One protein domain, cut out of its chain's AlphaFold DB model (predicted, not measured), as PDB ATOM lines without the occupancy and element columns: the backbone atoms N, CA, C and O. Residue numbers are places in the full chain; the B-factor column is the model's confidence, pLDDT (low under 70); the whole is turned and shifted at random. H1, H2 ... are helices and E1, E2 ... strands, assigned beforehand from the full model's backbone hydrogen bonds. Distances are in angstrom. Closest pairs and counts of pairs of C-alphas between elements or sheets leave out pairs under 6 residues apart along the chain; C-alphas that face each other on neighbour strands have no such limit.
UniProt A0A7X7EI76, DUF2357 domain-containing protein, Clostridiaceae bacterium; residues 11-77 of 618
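Overview. This is residues 11 to 77 of the 618 residues of the protein "DUF2357 domain-containing protein" of Clostridiaceae bacterium (UniProt A0A7X7EI76). A small ribbon of two short parallel strands, E1 and E2, stands between two helices, H1 on one side and the longer H2 on the other, with the long loop of residues 32 to 46 joining the two strands. The 67 printed residues hold H1, E1, E2 and H2 in that order; the class is mixed, with under half of the residues in named elements. The whole is only just compact, close to loose, with a radius of gyration of the C-alphas of 12.8 A and spans of 33 by 29 by 17 A.

Along the chain. Find C-alpha 11 at (128.384, 122.578, 163.318), where H1, residues 11 to 19, begins. E1 is residues 29 to 31 and E2 residues 47 to 49. H2, residues 56 to 69, runs 19.8 A to C-alpha 69 at (151.097, 98.752, 163.534).

Arrangement. E1 and E2 are parallel at 33 degrees; look for N 31 and O 48, 2.8 A apart, within hydrogen-bond range. H1 and H2 are apart. In both helices every O i to N i+4 pair is within hydrogen-bond range.

Size, cuts and confidence. The printed part has no cut. The E1 to E2 link is long, 15 residues. Residues 18 to 24 and 68 to 74 stand free. pLDDT is under 70 in residues 11 to 27, 36 to 46 and 51 to 54.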
ATOM      1  N   TYR A  11     129.648 123.072 162.792       58.03
ATOM      2  CA  TYR A  11     128.384 122.578 163.318       58.03
ATOM      3  C   TYR A  11     128.182 121.111 162.938       58.03
ATOM      4  O   TYR A  11     128.014 120.296 163.829       58.03
ATOM      5  N   ALA A  12     128.328 120.746 161.659       59.72
ATOM      6  CA  ALA A  12     128.165 119.364 161.203       59.72
ATOM      7  C   ALA A  12     129.167 118.390 161.850       59.72
ATOM      8  O   ALA A  12     128.803 117.275 162.214       59.72
ATOM      9  N   ILE A  13     130.425 118.812 162.039       64.69
ATOM     10  CA  ILE A  13     131.435 117.993 162.733       64.69
ATOM     11  C   ILE A  13     131.071 117.838 164.214       64.69
ATOM     12  O   ILE A  13     131.117 116.732 164.744       64.69
ATOM     13  N   SER A  14     130.706 118.934 164.885       65.00
ATOM     14  CA  SER A  14     130.335 118.899 166.300       65.00
ATOM     15  C   SER A  14     129.071 118.083 166.536       65.00
ATOM     16  O   SER A  14     129.015 117.361 167.520       65.00
ATOM     17  N   ASP A  15     128.075 118.195 165.663       62.25
ATOM     18  CA  ASP A  15     126.802 117.488 165.763       62.25
ATOM     19  C   ASP A  15     127.006 115.978 165.577       62.25
ATOM     20  O   ASP A  15     126.585 115.191 166.417       62.25
ATOM     21  N   CYS A  16     127.809 115.577 164.583       63.28
ATOM     22  CA  CYS A  16     128.214 114.183 164.369       63.28
ATOM     23  C   CYS A  16     129.008 113.597 165.554       63.28
ATOM     24  O   CYS A  16     128.775 112.464 165.979       63.28
ATOM     25  N   LEU A  17     129.930 114.368 166.145       65.44
ATOM     26  CA  LEU A  17     130.665 113.943 167.348       65.44
ATOM     27  C   LEU A  17     129.770 113.911 168.600       65.44
ATOM     28  O   LEU A  17     130.003 113.118 169.515       65.44
ATOM     29  N   ASN A  18     128.747 114.767 168.652       62.66
ATOM     30  CA  ASN A  18     127.791 114.831 169.751       62.66
ATOM     31  C   ASN A  18     126.722 113.736 169.671       62.66
ATOM     32  O   ASN A  18     126.289 113.282 170.730       62.66
ATOM     33  N   SER A  19     126.315 113.291 168.480       56.94
ATOM     34  CA  SER A  19     125.389 112.164 168.300       56.94
ATOM     35  C   SER A  19     126.067 110.825 168.614       56.94
ATOM     36  O   SER A  19     125.496 109.973 169.289       56.94
ATOM     37  N   THR A  20     127.355 110.685 168.288       59.12
ATOM     38  CA  THR A  20     128.191 109.504 168.597       59.12
ATOM     39  C   THR A  20     128.745 109.467 170.040       59.12
ATOM     40  O   THR A  20     129.604 108.645 170.368       59.12
ATOM     41  N   ASN A  21     128.230 110.324 170.940       48.56
ATOM     42  CA  ASN A  21     128.784 110.740 172.249       48.56
ATOM     43  C   ASN A  21     129.275 109.649 173.228       48.56
ATOM     44  O   ASN A  21     129.915 109.993 174.226       48.56
ATOM     45  N   ARG A  22     128.958 108.363 173.037       53.56
ATOM     46  CA  ARG A  22     129.443 107.303 173.940       53.56
ATOM     47  C   ARG A  22     130.900 106.914 173.686       53.56
ATOM     48  O   ARG A  22     131.601 106.659 174.661       53.56
ATOM     49  N   ASP A  23     131.377 106.958 172.441       56.88
ATOM     50  CA  ASP A  23     132.675 106.363 172.073       56.88
ATOM     51  C   ASP A  23     133.823 107.382 171.930       56.88
ATOM     52  O   ASP A  23     134.995 107.007 171.950       56.88
ATOM     53  N   CYS A  24     133.519 108.683 171.827       59.44
ATOM     54  CA  CYS A  24     134.518 109.725 171.532       59.44
ATOM     55  C   CYS A  24     134.932 110.598 172.737       59.44
ATOM     56  O   CYS A  24     135.739 111.518 172.583       59.44
ATOM     57  N   ARG A  25     134.425 110.339 173.951       59.59
ATOM     58  CA  ARG A  25     134.778 111.133 175.147       59.59
ATOM     59  C   ARG A  25     136.171 110.785 175.675       59.59
ATOM     60  O   ARG A  25     136.433 109.649 176.052       59.59
ATOM     61  N   GLY A  26     137.042 111.792 175.782       62.50
ATOM     62  CA  GLY A  26     138.370 111.658 176.399       62.50
ATOM     63  C   GLY A  26     139.438 110.997 175.519       62.50
ATOM     64  O   GLY A  26     140.517 110.682 176.017       62.50
ATOM     65  N   VAL A  27     139.164 110.807 174.225       69.12
ATOM     66  CA  VAL A  27     140.088 110.213 173.244       69.12
ATOM     67  C   VAL A  27     140.496 111.234 172.179       69.12
ATOM     68  O   VAL A  27     139.770 112.182 171.890       69.12
ATOM     69  N   GLY A  28     141.682 111.062 171.588       72.94
ATOM     70  CA  GLY A  28     142.132 111.909 170.483       72.94
ATOM     71  C   GLY A  28     141.373 111.579 169.198       72.94
ATOM     72  O   GLY A  28     141.606 110.527 168.613       72.94
ATOM     73  N   VAL A  29     140.495 112.477 168.749       74.50
ATOM     74  CA  VAL A  29     139.722 112.302 167.509       74.50
ATOM     75  C   VAL A  29     140.569 112.703 166.299       74.50
ATOM     76  O   VAL A  29     141.147 113.793 166.270       74.50
ATOM     77  N   PHE A  30     140.628 111.832 165.289       79.75
ATOM     78  CA  PHE A  30     141.304 112.074 164.014       79.75
ATOM     79  C   PHE A  30     140.295 112.034 162.862       79.75
ATOM     80  O   PHE A  30     139.559 111.065 162.721       79.75
ATOM     81  N   ILE A  31     140.274 113.073 162.030       78.81
ATOM     82  CA  ILE A  31     139.353 113.223 160.900       78.81
ATOM     83  C   ILE A  31     140.110 113.001 159.591       78.81
ATOM     84  O   ILE A  31     141.130 113.647 159.339       78.81
ATOM     85  N   LEU A  32     139.594 112.111 158.747       79.62
ATOM     86  CA  LEU A  32     140.083 111.852 157.396       79.62
ATOM     87  C   LEU A  32     138.980 112.207 156.386       79.62
ATOM     88  O   LEU A  32     137.962 111.519 156.362       79.62
ATOM     89  N   PRO A  33     139.144 113.252 155.556       75.31
ATOM     90  CA  PRO A  33     138.217 113.509 154.462       75.31
ATOM     91  C   PRO A  33     138.369 112.420 153.397       75.31
ATOM     92  O   PRO A  33     139.490 112.056 153.040       75.31
ATOM     93  N   LEU A  34     137.244 111.916 152.888       74.94
ATOM     94  CA  LEU A  34     137.220 110.913 151.819       74.94
ATOM     95  C   LEU A  34     137.212 111.535 150.412       74.94
ATOM     96  O   LEU A  34     137.401 110.821 149.434       74.94
ATOM     97  N   GLU A  35     137.059 112.860 150.315       71.25
ATOM     98  CA  GLU A  35     137.090 113.617 149.062       71.25
ATOM     99  C   GLU A  35     138.052 114.811 149.149       71.25
ATOM    100  O   GLU A  35     138.112 115.511 150.162       71.25
ATOM    101  N   ASP A  36     138.769 115.085 148.057       69.50
ATOM    102  CA  ASP A  36     139.743 116.184 147.935       69.50
ATOM    103  C   ASP A  36     139.092 117.587 147.986       69.50
ATOM    104  O   ASP A  36     139.777 118.604 148.156       69.50
ATOM    105  N   THR A  37     137.770 117.641 147.806       67.31
ATOM    106  CA  THR A  37     136.921 118.845 147.804       67.31
ATOM    107  C   THR A  37     136.642 119.368 149.214       67.31
ATOM    108  O   THR A  37     136.372 120.558 149.382       67.31
ATOM    109  N   ILE A  38     136.757 118.510 150.232       68.81
ATOM    110  CA  ILE A  38     136.471 118.841 151.627       68.81
ATOM    111  C   ILE A  38     137.657 119.593 152.236       68.81
ATOM    112  O   ILE A  38     138.774 119.077 152.341       68.81
ATOM    113  N   ARG A  39     137.416 120.829 152.685       67.50
ATOM    114  CA  ARG A  39     138.430 121.670 153.344       67.50
ATOM    115  C   ARG A  39     138.172 121.803 154.841       67.50
ATOM    116  O   ARG A  39     137.027 121.847 155.286       67.50
ATOM    117  N   LYS A  40     139.259 121.898 155.615       65.94
ATOM    118  CA  LYS A  40     139.198 122.178 157.051       65.94
ATOM    119  C   LYS A  40     138.715 123.615 157.304       65.94
ATOM    120  O   LYS A  40     139.213 124.530 156.654       65.94
ATOM    121  N   PRO A  41     137.856 123.827 158.311       66.19
ATOM    122  CA  PRO A  41     137.538 125.160 158.819       66.19
ATOM    123  C   PRO A  41     138.725 125.808 159.565       66.19
ATOM    124  O   PRO A  41     139.427 125.143 160.329       66.19
ATOM    125  N   ASP A  42     138.915 127.122 159.407       60.91
ATOM    126  CA  ASP A  42     140.053 127.902 159.951       60.91
ATOM    127  C   ASP A  42     140.119 128.008 161.493       60.91
ATOM    128  O   ASP A  42     141.012 128.643 162.056       60.91
ATOM    129  N   VAL A  43     139.203 127.358 162.215       59.75
ATOM    130  CA  VAL A  43     139.090 127.441 163.677       59.75
ATOM    131  C   VAL A  43     139.837 126.284 164.355       59.75
ATOM    132  O   VAL A  43     139.887 125.153 163.867       59.75
ATOM    133  N   ARG A  44     140.461 126.568 165.504       56.34
ATOM    134  CA  ARG A  44     141.223 125.596 166.300       56.34
ATOM    135  C   ARG A  44     140.272 124.825 167.227       56.34
ATOM    136  O   ARG A  44     139.622 125.445 168.056       56.34
ATOM    137  N   MET A  45     140.220 123.502 167.082       63.22
ATOM    138  CA  MET A  45     139.395 122.582 167.882       63.22
ATOM    139  C   MET A  45     140.225 121.378 168.364       63.22
ATOM    140  O   MET A  45     141.348 121.178 167.891       63.22
ATOM    141  N   ASP A  46     139.657 120.567 169.262       67.62
ATOM    142  CA  ASP A  46     140.307 119.430 169.945       67.62
ATOM    143  C   ASP A  46     140.425 118.134 169.108       67.62
ATOM    144  O   ASP A  46     140.817 117.085 169.619       67.62
ATOM    145  N   TYR A  47     140.145 118.189 167.802       72.81
ATOM    146  CA  TYR A  47     140.341 117.082 166.855       72.81
ATOM    147  C   TYR A  47     141.477 117.364 165.861       72.81
ATOM    148  O   TYR A  47     141.750 118.503 165.463       72.81
ATOM    149  N   LYS A  48     142.164 116.304 165.433       77.25
ATOM    150  CA  LYS A  48     143.280 116.340 164.477       77.25
ATOM    151  C   LYS A  48     142.809 115.885 163.097       77.25
ATOM    152  O   LYS A  48     141.846 115.147 162.986       77.25
ATOM    153  N   TRP A  49     143.501 116.305 162.043       76.06
ATOM    154  CA  TRP A  49     143.214 115.875 160.670       76.06
ATOM    155  C   TRP A  49     144.315 114.942 160.163       76.06
ATOM    156  O   TRP A  49     145.493 115.183 160.439       76.06
ATOM    157  N   LEU A  50     143.941 113.889 159.434       77.38
ATOM    158  CA  LEU A  50     144.864 112.935 158.815       77.38
ATOM    159  C   LEU A  50     145.228 113.368 157.389       77.38
ATOM    160  O   LEU A  50     144.360 113.682 156.582       77.38
ATOM    161  N   GLY A  51     146.529 113.334 157.077       66.56
ATOM    162  CA  GLY A  51     147.087 113.711 155.773       66.56
ATOM    163  C   GLY A  51     147.630 115.147 155.726       66.56
ATOM    164  O   GLY A  51     147.003 116.096 156.190       66.56
ATOM    165  N   SER A  52     148.824 115.333 155.148       60.41
ATOM    166  CA  SER A  52     149.367 116.675 154.895       60.41
ATOM    167  C   SER A  52     148.663 117.317 153.696       60.41
ATOM    168  O   SER A  52     148.543 116.690 152.643       60.41
ATOM    169  N   ALA A  53     148.223 118.569 153.855       58.69
ATOM    170  CA  ALA A  53     147.548 119.359 152.820       58.69
ATOM    171  C   ALA A  53     146.248 118.736 152.265       58.69
ATOM    172  O   ALA A  53     145.985 118.842 151.069       58.69
ATOM    173  N   TRP A  54     145.426 118.123 153.128       67.00
ATOM    174  CA  TRP A  54     144.062 117.674 152.781       67.00
ATOM    175  C   TRP A  54     144.006 116.585 151.714       67.00
ATOM    176  O   TRP A  54     143.019 116.491 151.004       67.00
ATOM    177  N   SER A  55     145.072 115.798 151.565       75.00
ATOM    178  CA  SER A  55     145.095 114.686 150.619       75.00
ATOM    179  C   SER A  55     144.466 113.449 151.269       75.00
ATOM    180  O   SER A  55     145.110 112.872 152.157       75.00
ATOM    181  N   PRO A  56     143.277 112.995 150.819       79.50
ATOM    182  CA  PRO A  56     142.683 111.734 151.253       79.50
ATOM    183  C   PRO A  56     143.655 110.585 151.039       79.50
ATOM    184  O   PRO A  56     143.828 109.761 151.921       79.50
ATOM    185  N   ILE A  57     144.413 110.599 149.937       81.75
ATOM    186  CA  ILE A  57     145.450 109.598 149.656       81.75
ATOM    187  C   ILE A  57     146.484 109.531 150.787       81.75
ATOM    188  O   ILE A  57     146.739 108.454 151.325       81.75
ATOM    189  N   LYS A  58     147.076 110.663 151.191       82.19
ATOM    190  CA  LYS A  58     148.075 110.674 152.279       82.19
ATOM    191  C   LYS A  58     147.462 110.329 153.634       82.19
ATOM    192  O   LYS A  58     148.130 109.725 154.478       82.19
ATOM    193  N   GLY A  59     146.221 110.739 153.863       84.75
ATOM    194  CA  GLY A  59     145.479 110.397 155.067       84.75
ATOM    195  C   GLY A  59     145.189 108.896 155.151       84.75
ATOM    196  O   GLY A  59     145.541 108.275 156.151       84.75
ATOM    197  N   CYS A  60     144.703 108.288 154.067       82.69
ATOM    198  CA  CYS A  60     144.523 106.844 153.913       82.69
ATOM    199  C   CYS A  60     145.843 106.085 154.079       82.69
ATOM    200  O   CYS A  60     145.876 105.082 154.778       82.69
ATOM    201  N   GLN A  61     146.954 106.573 153.516       85.38
ATOM    202  CA  GLN A  61     148.281 105.975 153.730       85.38
ATOM    203  C   GLN A  61     148.712 106.012 155.201       85.38
ATOM    204  O   GLN A  61     149.382 105.097 155.673       85.38
ATOM    205  N   THR A  62     148.359 107.078 155.922       86.75
ATOM    206  CA  THR A  62     148.649 107.202 157.357       86.75
ATOM    207  C   THR A  62     147.792 106.229 158.157       86.75
ATOM    208  O   THR A  62     148.331 105.494 158.977       86.75
ATOM    209  N   LEU A  63     146.489 106.169 157.866       85.69
ATOM    210  CA  LEU A  63     145.563 105.232 158.499       85.69
ATOM    211  C   LEU A  63     145.962 103.775 158.233       85.69
ATOM    212  O   LEU A  63     145.961 102.974 159.157       85.69
ATOM    213  N   ASN A  64     146.360 103.445 157.001       84.25
ATOM    214  CA  ASN A  64     146.809 102.101 156.639       84.25
ATOM    215  C   ASN A  64     148.078 101.709 157.398       84.25
ATOM    216  O   ASN A  64     148.153 100.613 157.932       84.25
ATOM    217  N   ARG A  65     149.046 102.626 157.522       86.69
ATOM    218  CA  ARG A  65     150.252 102.387 158.326       86.69
ATOM    219  C   ARG A  65     149.922 102.154 159.796       86.69
ATOM    220  O   ARG A  65     150.470 101.250 160.403       86.69
ATOM    221  N   TRP A  66     149.014 102.945 160.367       88.62
ATOM    222  CA  TRP A  66     148.556 102.712 161.738       88.62
ATOM    223  C   TRP A  66     147.865 101.360 161.874       88.62
ATOM    224  O   TRP A  66     148.070 100.684 162.873       88.62
ATOM    225  N   GLN A  67     147.084 100.954 160.870       84.50
ATOM    226  CA  GLN A  67     146.418  99.654 160.846       84.50
ATOM    227  C   GLN A  67     147.412  98.491 160.704       84.50
ATOM    228  O   GLN A  67     147.099  97.407 161.163       84.50
ATOM    229  N   GLU A  68     148.589  98.703 160.102       85.12
ATOM    230  CA  GLU A  68     149.697  97.731 160.059       85.12
ATOM    231  C   GLU A  68     150.461  97.636 161.396       85.12
ATOM    232  O   GLU A  68     151.088  96.616 161.673       85.12
ATOM    233  N   GLU A  69     150.435  98.693 162.218       88.81
ATOM    234  CA  GLU A  69     151.097  98.752 163.534       88.81
ATOM    235  C   GLU A  69     150.254  98.147 164.668       88.81
ATOM    236  O   GLU A  69     150.763  97.922 165.770       88.81
ATOM    237  N   VAL A  70     148.971  97.894 164.417       82.94
ATOM    238  CA  VAL A  70     148.049  97.253 165.358       82.94
ATOM    239  C   VAL A  70     147.547  95.944 164.750       82.94
ATOM    240  O   VAL A  70     147.364  95.867 163.543       82.94
ATOM    241  N   ASP A  71     147.334  94.913 165.572       76.25
ATOM    242  CA  ASP A  71     146.828  93.612 165.106       76.25
ATOM    243  C   ASP A  71     145.336  93.714 164.684       76.25
ATOM    244  O   ASP A  71     144.911  94.633 163.986       76.25
ATOM    245  N   ASP A  72     144.470  92.814 165.153       72.62
ATOM    246  CA  ASP A  72     143.045  92.754 164.785       72.62
ATOM    247  C   ASP A  72     142.178  93.901 165.363       72.62
ATOM    248  O   ASP A  72     140.947  93.806 165.437       72.62
ATOM    249  N   ILE A  73     142.797  95.001 165.799       78.94
ATOM    250  CA  ILE A  73     142.102  96.174 166.329       78.94
ATOM    251  C   ILE A  73     141.653  97.042 165.156       78.94
ATOM    252  O   ILE A  73     142.459  97.679 164.483       78.94
ATOM    253  N   ALA A  74     140.341  97.105 164.934       76.38
ATOM    254  CA  ALA A  74     139.768  98.007 163.947       76.38
ATOM    255  C   ALA A  74     139.950  99.470 164.375       76.38
ATOM    256  O   ALA A  74     139.406  99.894 165.396       76.38
ATOM    257  N   LEU A  75     140.680 100.242 163.569       79.38
ATOM    258  CA  LEU A  75     140.919 101.666 163.827       79.38
ATOM    259  C   LEU A  75     139.751 102.572 163.429       79.38
ATOM    260  O   LEU A  75     139.746 103.755 163.766       79.38
ATOM    261  N   TRP A  76     138.765 102.033 162.716       78.12
ATOM    262  CA  TRP A  76     137.554 102.746 162.333       78.12
ATOM    263  C   TRP A  76     136.352 101.800 162.271       78.12
ATOM    264  O   TRP A  76     136.494 100.576 162.171       78.12
ATOM    265  N   ARG A  77     135.155 102.380 162.359       78.81
ATOM    266  CA  ARG A  77     133.875 101.690 162.182       78.81
ATOM    267  C   ARG A  77     133.026 102.452 161.181       78.81
ATOM    268  O   ARG A  77     133.108 103.674 161.101       78.81
TER     269      ARG A  77